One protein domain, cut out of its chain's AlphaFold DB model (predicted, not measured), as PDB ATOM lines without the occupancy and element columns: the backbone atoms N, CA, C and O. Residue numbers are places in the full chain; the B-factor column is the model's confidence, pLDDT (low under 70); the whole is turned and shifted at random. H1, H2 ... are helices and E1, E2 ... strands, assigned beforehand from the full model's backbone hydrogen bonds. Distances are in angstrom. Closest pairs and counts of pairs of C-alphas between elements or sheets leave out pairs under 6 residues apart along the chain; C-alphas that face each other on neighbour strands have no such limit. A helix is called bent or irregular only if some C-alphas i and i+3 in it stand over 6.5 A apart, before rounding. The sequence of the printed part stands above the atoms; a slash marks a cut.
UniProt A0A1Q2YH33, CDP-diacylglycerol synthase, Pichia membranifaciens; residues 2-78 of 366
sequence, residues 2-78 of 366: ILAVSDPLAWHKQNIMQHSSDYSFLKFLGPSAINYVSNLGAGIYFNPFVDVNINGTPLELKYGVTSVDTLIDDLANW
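This is residues 2 to 78 of the 366 residues of the protein "CDP-diacylglycerol synthase" of Pichia membranifaciens (UniProt A0A1Q2YH33). A long, bent hairpin of two strands, E2 and E3, has the short strand E1 beside the last residues of E3, and near that end two helices pack on one face of this sheet, H3 standing up from it over E2 and H1 beside the strands, over none of them but only just, with 2 of its C-alphas falling on E3. The tip of the hairpin, residues 53 to 58, sticks out free; at the other end H4 runs on from E3, away from the other helices, while short H2 sits beyond H3. The printed part has 77 residues, with four named helices and three named strands in the order E1 H1 H2 H3 E2 E3 H4. The sheet is mixed, in the order E1 E3 E2, and the class is mixed, helices and strands. The whole is compact, with a radius of gyration of the C-alphas of 13.2 A and spans of 42 by 28 by 18 A.

E2, residues 44 to 54, and E3, residues 57 to 67, form an antiparallel hairpin, with N 45 and O 65 3.0 A apart and N 59 and O 52 2.8 A apart, within hydrogen-bond range. E2 bends by 71 degrees at residue 49 and E3 by 56 degrees at residue 60. E1, residues 2 to 5, is parallel to E3, with N 3 and O 64 at 2.8 A. H3, residues 31 to 39, stands up from the sheet over E2 at a height of 7.5 A; their closest C-alphas, Ser 38 and Tyr 45, are 4.5 A apart. H1, residues 8 to 18, is on the same face at a height over the sheet of 8.0 A. The two helices form two layers with the sheet, helices on one face of it. H1 and H3 touch at a steep tilt of 47 degrees, opposite ways, closest at the C-alphas of Lys 13 and Pro 31, 5.3 A. H2, residues 25 to 29, is not on the sheet and touches H3 only at the corner, closest at the C-alphas of Leu 26 and Ile 34, 6.7 A. H4, residues 68 to 77, only grazes the sheet with residues 68 to 73 and is apart from H1, H2 and H3. In H1, H3 and H4 every O i to N i+4 pair is within hydrogen-bond range; in H2 0 of 1 is, beside 2 of 2 O i to N i+3 pairs.

E1 begins at C-alpha 2, (202.956, 203.106, 207.548), and is 9.7 A long. E2 is 24.9 A long and E3 30.0 A, ending at C-alpha 67, (199.611, 201.317, 217.192). H1 is 15.1 A long, H2 7.9 A, H3 12.4 A and H4 13.9 A, ending at C-alpha 77, (210.087, 190.883, 220.779).

The two C-alphas farthest apart, those of Gly 56 and Asn 77, are 42.2 A apart. The printed part has no cut and no long link. The mean pLDDT of the printed part is 92.1, and no printed residue is under 70.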
ATOM      1  N   ILE A   2     203.442 203.663 206.274       94.69
ATOM      2  CA  ILE A   2     202.956 203.106 207.548       94.69
ATOM      3  C   ILE A   2     202.896 204.270 208.538       94.69
ATOM      4  O   ILE A   2     203.853 205.033 208.619       94.69
ATOM      5  N   LEU A   3     201.773 204.404 209.232       95.62
ATOM      6  CA  LEU A   3     201.510 205.400 210.258       95.62
ATOM      7  C   LEU A   3     201.383 204.659 211.592       95.62
ATOM      8  O   LEU A   3     200.451 203.874 211.772       95.62
ATOM      9  N   ALA A   4     202.341 204.867 212.490       94.50
ATOM     10  CA  ALA A   4     202.257 204.381 213.862       94.50
ATOM     11  C   ALA A   4     201.639 205.486 214.724       94.50
ATOM     12  O   ALA A   4     202.167 206.595 214.766       94.50
ATOM     13  N   VAL A   5     200.502 205.203 215.355       94.06
ATOM     14  CA  VAL A   5     199.699 206.191 216.093       94.06
ATOM     15  C   VAL A   5     199.439 205.714 217.518       94.06
ATOM     16  O   VAL A   5     199.414 204.512 217.773       94.06
ATOM     17  N   SER A   6     199.259 206.636 218.463       92.00
ATOM     18  CA  SER A   6     199.040 206.275 219.872       92.00
ATOM     19  C   SER A   6     197.684 205.601 220.093       92.00
ATOM     20  O   SER A   6     197.603 204.608 220.804       92.00
ATOM     21  N   ASP A   7     196.633 206.096 219.434       93.88
ATOM     22  CA  ASP A   7     195.281 205.531 219.508       93.88
ATOM     23  C   ASP A   7     194.730 205.289 218.090       93.88
ATOM     24  O   ASP A   7     194.192 206.209 217.458       93.88
ATOM     25  N   PRO A   8     194.862 204.059 217.554       94.44
ATOM     26  CA  PRO A   8     194.319 203.715 216.243       94.44
ATOM     27  C   PRO A   8     192.799 203.869 216.145       94.44
ATOM     28  O   PRO A   8     192.300 204.207 215.071       94.44
ATOM     29  N   LEU A   9     192.049 203.653 217.231       94.94
ATOM     30  CA  LEU A   9     190.592 203.772 217.220       94.94
ATOM     31  C   LEU A   9     190.175 205.233 217.029       94.94
ATOM     32  O   LEU A   9     189.371 205.530 216.137       94.94
ATOM     33  N   ALA A  10     190.738 206.140 217.831       95.94
ATOM     34  CA  ALA A  10     190.492 207.571 217.691       95.94
ATOM     35  C   ALA A  10     190.960 208.087 216.323       95.94
ATOM     36  O   ALA A  10     190.219 208.814 215.653       95.94
ATOM     37  N   TRP A  11     192.134 207.639 215.864       96.94
ATOM     38  CA  TRP A  11     192.664 208.003 214.551       96.94
ATOM     39  C   TRP A  11     191.722 207.579 213.419       96.94
ATOM     40  O   TRP A  11     191.350 208.399 212.578       96.94
ATOM     41  N   HIS A  12     191.265 206.321 213.415       95.88
ATOM     42  CA  HIS A  12     190.333 205.828 212.400       95.88
ATOM     43  C   HIS A  12     188.993 206.560 212.453       95.88
ATOM     44  O   HIS A  12     188.459 206.909 211.401       95.88
ATOM     45  N   LYS A  13     188.464 206.857 213.646       96.50
ATOM     46  CA  LYS A  13     187.233 207.646 213.801       96.50
ATOM     47  C   LYS A  13     187.352 209.005 213.108       96.50
ATOM     48  O   LYS A  13     186.484 209.353 212.310       96.50
ATOM     49  N   GLN A  14     188.436 209.737 213.358       97.00
ATOM     50  CA  GLN A  14     188.674 211.036 212.731       97.00
ATOM     51  C   GLN A  14     188.902 210.910 211.218       97.00
ATOM     52  O   GLN A  14     188.312 211.651 210.431       97.00
ATOM     53  N   ASN A  15     189.711 209.941 210.789       96.25
ATOM     54  CA  ASN A  15     190.045 209.770 209.380       96.25
ATOM     55  C   ASN A  15     188.854 209.276 208.544       96.25
ATOM     56  O   ASN A  15     188.806 209.548 207.352       96.25
ATOM     57  N   ILE A  16     187.876 208.578 209.127       95.31
ATOM     58  CA  ILE A  16     186.615 208.251 208.438       95.31
ATOM     59  C   ILE A  16     185.788 209.519 208.196       95.31
ATOM     60  O   ILE A  16     185.168 209.635 207.144       95.31
ATOM     61  N   MET A  17     185.786 210.474 209.131       94.94
ATOM     62  CA  MET A  17     185.057 211.738 208.962       94.94
ATOM     63  C   MET A  17     185.683 212.617 207.874       94.94
ATOM     64  O   MET A  17     184.958 213.228 207.096       94.94
ATOM     65  N   GLN A  18     187.015 212.665 207.808       94.62
ATOM     66  CA  GLN A  18     187.743 213.519 206.861       94.62
ATOM     67  C   GLN A  18     187.950 212.851 205.493       94.62
ATOM     68  O   GLN A  18     187.814 213.490 204.454       94.62
ATOM     69  N   HIS A  19     188.240 211.551 205.492       93.62
ATOM     70  CA  HIS A  19     188.655 210.777 204.322       93.62
ATOM     71  C   HIS A  19     187.870 209.460 204.228       93.62
ATOM     72  O   HIS A  19     188.424 208.366 204.103       93.62
ATOM     73  N   SER A  20     186.536 209.550 204.293       93.00
ATOM     74  CA  SER A  20     185.633 208.388 204.230       93.00
ATOM     75  C   SER A  20     185.870 207.506 202.997       93.00
ATOM     76  O   SER A  20     185.685 206.290 203.058       93.00
ATOM     77  N   SER A  21     186.263 208.098 201.866       91.25
ATOM     78  CA  SER A  21     186.531 207.406 200.595       91.25
ATOM     79  C   SER A  21     187.707 206.430 200.644       91.25
ATOM     80  O   SER A  21     187.764 205.518 199.817       91.25
ATOM     81  N   ASP A  22     188.619 206.588 201.604       92.31
ATOM     82  CA  ASP A  22     189.806 205.738 201.735       92.31
ATOM     83  C   ASP A  22     189.440 204.323 202.189       92.31
ATOM     84  O   ASP A  22     190.123 203.353 201.857       92.31
ATOM     85  N   TYR A  23     188.345 204.211 202.942       92.06
ATOM     86  CA  TYR A  23     187.865 202.964 203.509       92.06
ATOM     87  C   TYR A  23     186.874 202.271 202.576       92.06
ATOM     88  O   TYR A  23     186.017 202.896 201.941       92.06
ATOM     89  N   SER A  24     186.937 200.942 202.574       88.94
ATOM     90  CA  SER A  24     185.919 200.086 201.969       88.94
ATOM     91  C   SER A  24     184.608 200.100 202.770       88.94
ATOM     92  O   SER A  24     184.415 200.898 203.689       88.94
ATOM     93  N   PHE A  25     183.689 199.187 202.436       87.88
ATOM     94  CA  PHE A  25     182.390 199.052 203.103       87.88
ATOM     95  C   PHE A  25     182.490 198.838 204.626       87.88
ATOM     96  O   PHE A  25     181.534 199.125 205.339       87.88
ATOM     97  N   LEU A  26     183.645 198.398 205.145       88.50
ATOM     98  CA  LEU A  26     183.871 198.208 206.582       88.50
ATOM     99  C   LEU A  26     183.630 199.476 207.412       88.50
ATOM    100  O   LEU A  26     183.247 199.371 208.573       88.50
ATOM    101  N   LYS A  27     183.774 200.671 206.823       91.44
ATOM    102  CA  LYS A  27     183.478 201.939 207.512       91.44
ATOM    103  C   LYS A  27     182.035 202.047 208.005       91.44
ATOM    104  O   LYS A  27     181.795 202.706 209.010       91.44
ATOM    105  N   PHE A  28     181.090 201.387 207.332       90.94
ATOM    106  CA  PHE A  28     179.673 201.418 207.704       90.94
ATOM    107  C   PHE A  28     179.374 200.614 208.977       90.94
ATOM    108  O   PHE A  28     178.347 200.840 209.604       90.94
ATOM    109  N   LEU A  29     180.285 199.728 209.396       92.50
ATOM    110  CA  LEU A  29     180.214 199.012 210.678       92.50
ATOM    111  C   LEU A  29     180.803 199.828 211.844       92.50
ATOM    112  O   LEU A  29     180.782 199.390 212.992       92.50
ATOM    113  N   GLY A  30     181.335 201.017 211.550       91.56
ATOM    114  CA  GLY A  30     181.894 201.949 212.518       91.56
ATOM    115  C   GLY A  30     183.385 201.738 212.839       91.56
ATOM    116  O   GLY A  30     183.983 200.716 212.483       91.56
ATOM    117  N   PRO A  31     184.014 202.705 213.538       91.69
ATOM    118  CA  PRO A  31     185.450 202.687 213.842       91.69
ATOM    119  C   PRO A  31     185.890 201.488 214.691       91.69
ATOM    120  O   PRO A  31     186.989 200.975 214.499       91.69
ATOM    121  N   SER A  32     185.031 201.000 215.593       92.62
ATOM    122  CA  SER A  32     185.331 199.843 216.446       92.62
ATOM    123  C   SER A  32     185.551 198.564 215.639       92.62
ATOM    124  O   SER A  32     186.451 197.791 215.958       92.62
ATOM    125  N   ALA A  33     184.784 198.357 214.562       92.00
ATOM    126  CA  ALA A  33     184.970 197.217 213.669       92.00
ATOM    127  C   ALA A  33     186.304 197.309 212.912       92.00
ATOM    128  O   ALA A  33     187.029 196.320 212.808       92.00
ATOM    129  N   ILE A  34     186.671 198.504 212.438       92.31
ATOM    130  CA  ILE A  34     187.973 198.745 211.798       92.31
ATOM    131  C   ILE A  34     189.116 198.501 212.787       92.31
ATOM    132  O   ILE A  34     190.079 197.825 212.432       92.31
ATOM    133  N   ASN A  35     188.999 198.981 214.027       91.69
ATOM    134  CA  ASN A  35     190.003 198.760 215.065       91.69
ATOM    135  C   ASN A  35     190.145 197.270 215.420       91.69
ATOM    136  O   ASN A  35     191.258 196.756 215.501       91.69
ATOM    137  N   TYR A  36     189.026 196.549 215.538       91.06
ATOM    138  CA  TYR A  36     189.036 195.097 215.714       91.06
ATOM    139  C   TYR A  36     189.781 194.403 214.570       91.06
ATOM    140  O   TYR A  36     190.696 193.617 214.809       91.06
ATOM    141  N   VAL A  37     189.454 194.748 213.317       89.81
ATOM    142  CA  VAL A  37     190.162 194.217 212.145       89.81
ATOM    143  C   VAL A  37     191.637 194.604 212.184       89.81
ATOM    144  O   VAL A  37     192.462 193.758 211.854       89.81
ATOM    145  N   SER A  38     191.996 195.821 212.603       89.69
ATOM    146  CA  SER A  38     193.386 196.274 212.738       89.69
ATOM    147  C   SER A  38     194.194 195.338 213.636       89.69
ATOM    148  O   SER A  38     195.190 194.778 213.172       89.69
ATOM    149  N   ASN A  39     193.684 195.047 214.837       89.50
ATOM    150  CA  ASN A  39     194.364 194.278 215.885       89.50
ATOM    151  C   ASN A  39     194.635 192.803 215.543       89.50
ATOM    152  O   ASN A  39     195.472 192.168 216.175       89.50
ATOM    153  N   LEU A  40     193.961 192.232 214.543       88.31
ATOM    154  CA  LEU A  40     194.225 190.850 214.127       88.31
ATOM    155  C   LEU A  40     195.635 190.698 213.495       88.31
ATOM    156  O   LEU A  40     196.165 191.613 212.863       88.31
ATOM    157  N   GLY A  41     196.249 189.516 213.565       88.62
ATOM    158  CA  GLY A  41     197.543 189.250 212.911       88.62
ATOM    159  C   GLY A  41     198.636 190.253 213.313       88.62
ATOM    160  O   GLY A  41     198.919 190.411 214.489       88.62
ATOM    161  N   ALA A  42     199.234 190.943 212.336       89.38
ATOM    162  CA  ALA A  42     200.306 191.928 212.559       89.38
ATOM    163  C   ALA A  42     199.871 193.304 213.128       89.38
ATOM    164  O   ALA A  42     200.660 194.243 213.074       89.38
ATOM    165  N   GLY A  43     198.621 193.476 213.579       92.50
ATOM    166  CA  GLY A  43     198.180 194.727 214.223       92.50
ATOM    167  C   GLY A  43     198.219 195.972 213.321       92.50
ATOM    168  O   GLY A  43     198.503 197.079 213.776       92.50
ATOM    169  N   ILE A  44     197.994 195.790 212.017       93.56
ATOM    170  CA  ILE A  44     197.978 196.866 211.020       93.56
ATOM    171  C   ILE A  44     196.740 196.765 210.127       93.56
ATOM    172  O   ILE A  44     196.381 195.674 209.654       93.56
ATOM    173  N   TYR A  45     196.120 197.918 209.869       94.75
ATOM    174  CA  TYR A  45     195.010 198.097 208.937       94.75
ATOM    175  C   TYR A  45     195.464 198.897 207.714       94.75
ATOM    176  O   TYR A  45     196.023 199.978 207.861       94.75
ATOM    177  N   PHE A  46     195.220 198.393 206.501       93.62
ATOM    178  CA  PHE A  46     195.628 199.061 205.261       93.62
ATOM    179  C   PHE A  46     194.446 199.659 204.498       93.62
ATOM    180  O   PHE A  46     193.500 198.936 204.186       93.62
ATOM    181  N   ASN A  47     194.611 200.915 204.073       93.25
ATOM    182  CA  ASN A  47     193.822 201.577 203.035       93.25
ATOM    183  C   ASN A  47     194.626 201.577 201.719       93.25
ATOM    184  O   ASN A  47     195.623 202.298 201.597       93.25
ATOM    185  N   PRO A  48     194.283 200.709 200.748       89.00
ATOM    186  CA  PRO A  48     194.915 200.687 199.435       89.00
ATOM    187  C   PRO A  48     194.156 201.551 198.418       89.00
ATOM    188  O   PRO A  48     192.938 201.703 198.518       89.00
ATOM    189  N   PHE A  49     194.862 201.992 197.372       86.50
ATOM    190  CA  PHE A  49     194.285 202.730 196.238       86.50
ATOM    191  C   PHE A  49     193.644 204.059 196.662       86.50
ATOM    192  O   PHE A  49     192.502 204.347 196.313       86.50
ATOM    193  N   VAL A  50     194.362 204.819 197.489       89.62
ATOM    194  CA  VAL A  50     193.955 206.152 197.930       89.62
ATOM    195  C   VAL A  50     194.566 207.170 196.985       89.62
ATOM    196  O   VAL A  50     195.787 207.312 196.945       89.62
ATOM    197  N   ASP A  51     193.728 207.859 196.224       89.94
ATOM    198  CA  ASP A  51     194.173 208.895 195.300       89.94
ATOM    199  C   ASP A  51     194.430 210.196 196.064       89.94
ATOM    200  O   ASP A  51     193.542 210.744 196.715       89.94
ATOM    201  N   VAL A  52     195.664 210.688 195.988       88.25
ATOM    202  CA  VAL A  52     196.084 211.961 196.578       88.25
ATOM    203  C   VAL A  52     196.705 212.845 195.505       88.25
ATOM    204  O   VAL A  52     197.284 212.355 194.538       88.25
ATOM    205  N   ASN A  53     196.597 214.160 195.671       88.44
ATOM    206  CA  ASN A  53     197.249 215.123 194.792       88.44
ATOM    207  C   ASN A  53     198.304 215.890 195.592       88.44
ATOM    208  O   ASN A  53     197.971 216.587 196.550       88.44
ATOM    209  N   ILE A  54     199.575 215.730 195.222       86.44
ATOM    210  CA  ILE A  54     200.704 216.400 195.871       86.44
ATOM    211  C   ILE A  54     201.315 217.354 194.848       86.44
ATOM    212  O   ILE A  54     201.853 216.913 193.835       86.44
ATOM    213  N   ASN A  55     201.230 218.661 195.107       89.81
ATOM    214  CA  ASN A  55     201.768 219.713 194.235       89.81
ATOM    215  C   ASN A  55     201.304 219.594 192.767       89.81
ATOM    216  O   ASN A  55     202.101 219.733 191.843       89.81
ATOM    217  N   GLY A  56     200.026 219.277 192.544       89.38
ATOM    218  CA  GLY A  56     199.457 219.098 191.203       89.38
ATOM    219  C   GLY A  56     199.725 217.726 190.572       89.38
ATOM    220  O   GLY A  56     199.185 217.441 189.505       89.38
ATOM    221  N   THR A  57     200.512 216.861 191.221       88.94
ATOM    222  CA  THR A  57     200.810 215.509 190.735       88.94
ATOM    223  C   THR A  57     199.856 214.491 191.369       88.94
ATOM    224  O   THR A  57     199.892 214.307 192.591       88.94
ATOM    225  N   PRO A  58     199.018 213.796 190.575       90.06
ATOM    226  CA  PRO A  58     198.185 212.716 191.084       90.06
ATOM    227  C   PRO A  58     199.052 211.507 191.459       90.06
ATOM    228  O   PRO A  58     199.906 211.068 190.686       90.06
ATOM    229  N   LEU A  59     198.814 210.953 192.643       89.06
ATOM    230  CA  LEU A  59     199.518 209.795 193.176       89.06
ATOM    231  C   LEU A  59     198.515 208.822 193.799       89.06
ATOM    232  O   LEU A  59     197.708 209.199 194.643       89.06
ATOM    233  N   GLU A  60     198.614 207.547 193.432       88.94
ATOM    234  CA  GLU A  60     197.875 206.469 194.090       88.94
ATOM    235  C   GLU A  60     198.720 205.935 195.259       88.94
ATOM    236  O   GLU A  60     199.832 205.427 195.074       88.94
ATOM    237  N   LEU A  61     198.206 206.049 196.483       89.81
ATOM    238  CA  LEU A  61     198.908 205.687 197.706       89.81
ATOM    239  C   LEU A  61     198.262 204.477 198.398       89.81
ATOM    240  O   LEU A  61     197.054 204.248 198.376       89.81
ATOM    241  N   LYS A  62     199.106 203.681 199.056       90.62
ATOM    242  CA  LYS A  62     198.693 202.699 200.063       90.62
ATOM    243  C   LYS A  62     199.316 203.084 201.397       90.62
ATOM    244  O   LYS A  62     200.551 203.090 201.519       90.62
ATOM    245  N   TYR A  63     198.486 203.353 202.400       94.25
ATOM    246  CA  TYR A  63     198.941 203.553 203.773       94.25
ATOM    247  C   TYR A  63     198.363 202.500 204.710       94.25
ATOM    248  O   TYR A  63     197.273 201.974 204.487       94.25
ATOM    249  N   GLY A  64     199.145 202.141 205.721       95.44
ATOM    250  CA  GLY A  64     198.710 201.294 206.821       95.44
ATOM    251  C   GLY A  64     198.786 202.045 208.139       95.44
ATOM    252  O   GLY A  64     199.659 202.894 208.290       95.44
ATOM    253  N   VAL A  65     197.889 201.730 209.062       96.69
ATOM    254  CA  VAL A  65     197.801 202.332 210.396       96.69
ATOM    255  C   VAL A  65     197.995 201.231 211.429       96.69
ATOM    256  O   VAL A  65     197.358 200.181 211.331       96.69
ATOM    257  N   THR A  66     198.896 201.450 212.380       96.06
ATOM    258  CA  THR A  66     199.221 200.525 213.475       96.06
ATOM    259  C   THR A  66     199.388 201.306 214.775       96.06
ATOM    260  O   THR A  66     199.597 202.522 214.728       96.06
ATOM    261  N   SER A  67     199.288 200.649 215.932       94.62
ATOM    262  CA  SER A  67     199.611 201.317 217.192       94.62
ATOM    263  C   SER A  67     201.123 201.434 217.384       94.62
ATOM    264  O   SER A  67     201.890 200.585 216.920       94.62
ATOM    265  N   VAL A  68     201.556 202.473 218.101       91.25
ATOM    266  CA  VAL A  68     202.950 202.582 218.562       91.25
ATOM    267  C   VAL A  68     203.337 201.354 219.394       91.25
ATOM    268  O   VAL A  68     204.413 200.806 219.181       91.25
ATOM    269  N   ASP A  69     202.433 200.849 220.235       90.38
ATOM    270  CA  ASP A  69     202.679 199.660 221.061       90.38
ATOM    271  C   ASP A  69     202.923 198.398 220.230       90.38
ATOM    272  O   ASP A  69     203.845 197.640 220.517       90.38
ATOM    273  N   THR A  70     202.146 198.180 219.161       91.31
ATOM    274  CA  THR A  70     202.355 197.041 218.249       91.31
ATOM    275  C   THR A  70     203.696 197.155 217.532       91.31
ATOM    276  O   THR A  70     204.392 196.155 217.361       91.31
ATOM    277  N   LEU A  71     204.084 198.365 217.120       93.06
ATOM    278  CA  LEU A  71     205.389 198.595 216.506       93.06
ATOM    279  C   LEU A  71     206.534 198.308 217.488       93.06
ATOM    280  O   LEU A  71     207.489 197.631 217.113       93.06
ATOM    281  N   ILE A  72     206.434 198.803 218.724       92.44
ATOM    282  CA  ILE A  72     207.428 198.574 219.782       92.44
ATOM    283  C   ILE A  72     207.535 197.083 220.104       92.44
ATOM    284  O   ILE A  72     208.642 196.548 220.116       92.44
ATOM    285  N   ASP A  73     206.404 196.404 220.309       90.25
ATOM    286  CA  ASP A  73     206.369 194.970 220.598       90.25
ATOM    287  C   ASP A  73     207.009 194.154 219.469       90.25
ATOM    288  O   ASP A  73     207.844 193.286 219.720       90.25
ATOM    289  N   ASP A  74     206.690 194.455 218.210       94.12
ATOM    290  CA  ASP A  74     207.265 193.710 217.094       94.12
ATOM    291  C   ASP A  74     208.771 193.974 216.942       94.12
ATOM    292  O   ASP A  74     209.506 193.037 216.641       94.12
ATOM    293  N   LEU A  75     209.248 195.201 217.196       93.19
ATOM    294  CA  LEU A  75     210.675 195.557 217.168       93.19
ATOM    295  C   LEU A  75     211.483 194.920 218.306       93.19
ATOM    296  O   LEU A  75     212.601 194.467 218.068       93.19
ATOM    297  N   ALA A  76     210.931 194.896 219.520       90.62
ATOM    298  CA  ALA A  76     211.616 194.407 220.715       90.62
ATOM    299  C   ALA A  76     211.519 192.884 220.875       90.62
ATOM    300  O   ALA A  76     212.468 192.247 221.325       90.62
ATOM    301  N   ASN A  77     210.378 192.290 220.508       91.06
ATOM    302  CA  ASN A  77     210.087 190.883 220.779       91.06
ATOM    303  C   ASN A  77     210.081 189.996 219.529       91.06
ATOM    304  O   ASN A  77     210.142 188.777 219.683       91.06
ATOM    305  N   TRP A  78     210.007 190.560 218.315       94.44
ATOM    306  CA  TRP A  78     209.730 189.803 217.081       94.44
ATOM    307  C   TRP A  78     208.449 188.962 217.198       94.44
ATOM    308  O   TRP A  78     208.393 187.780 216.852       94.44
TER     309      TRP A  78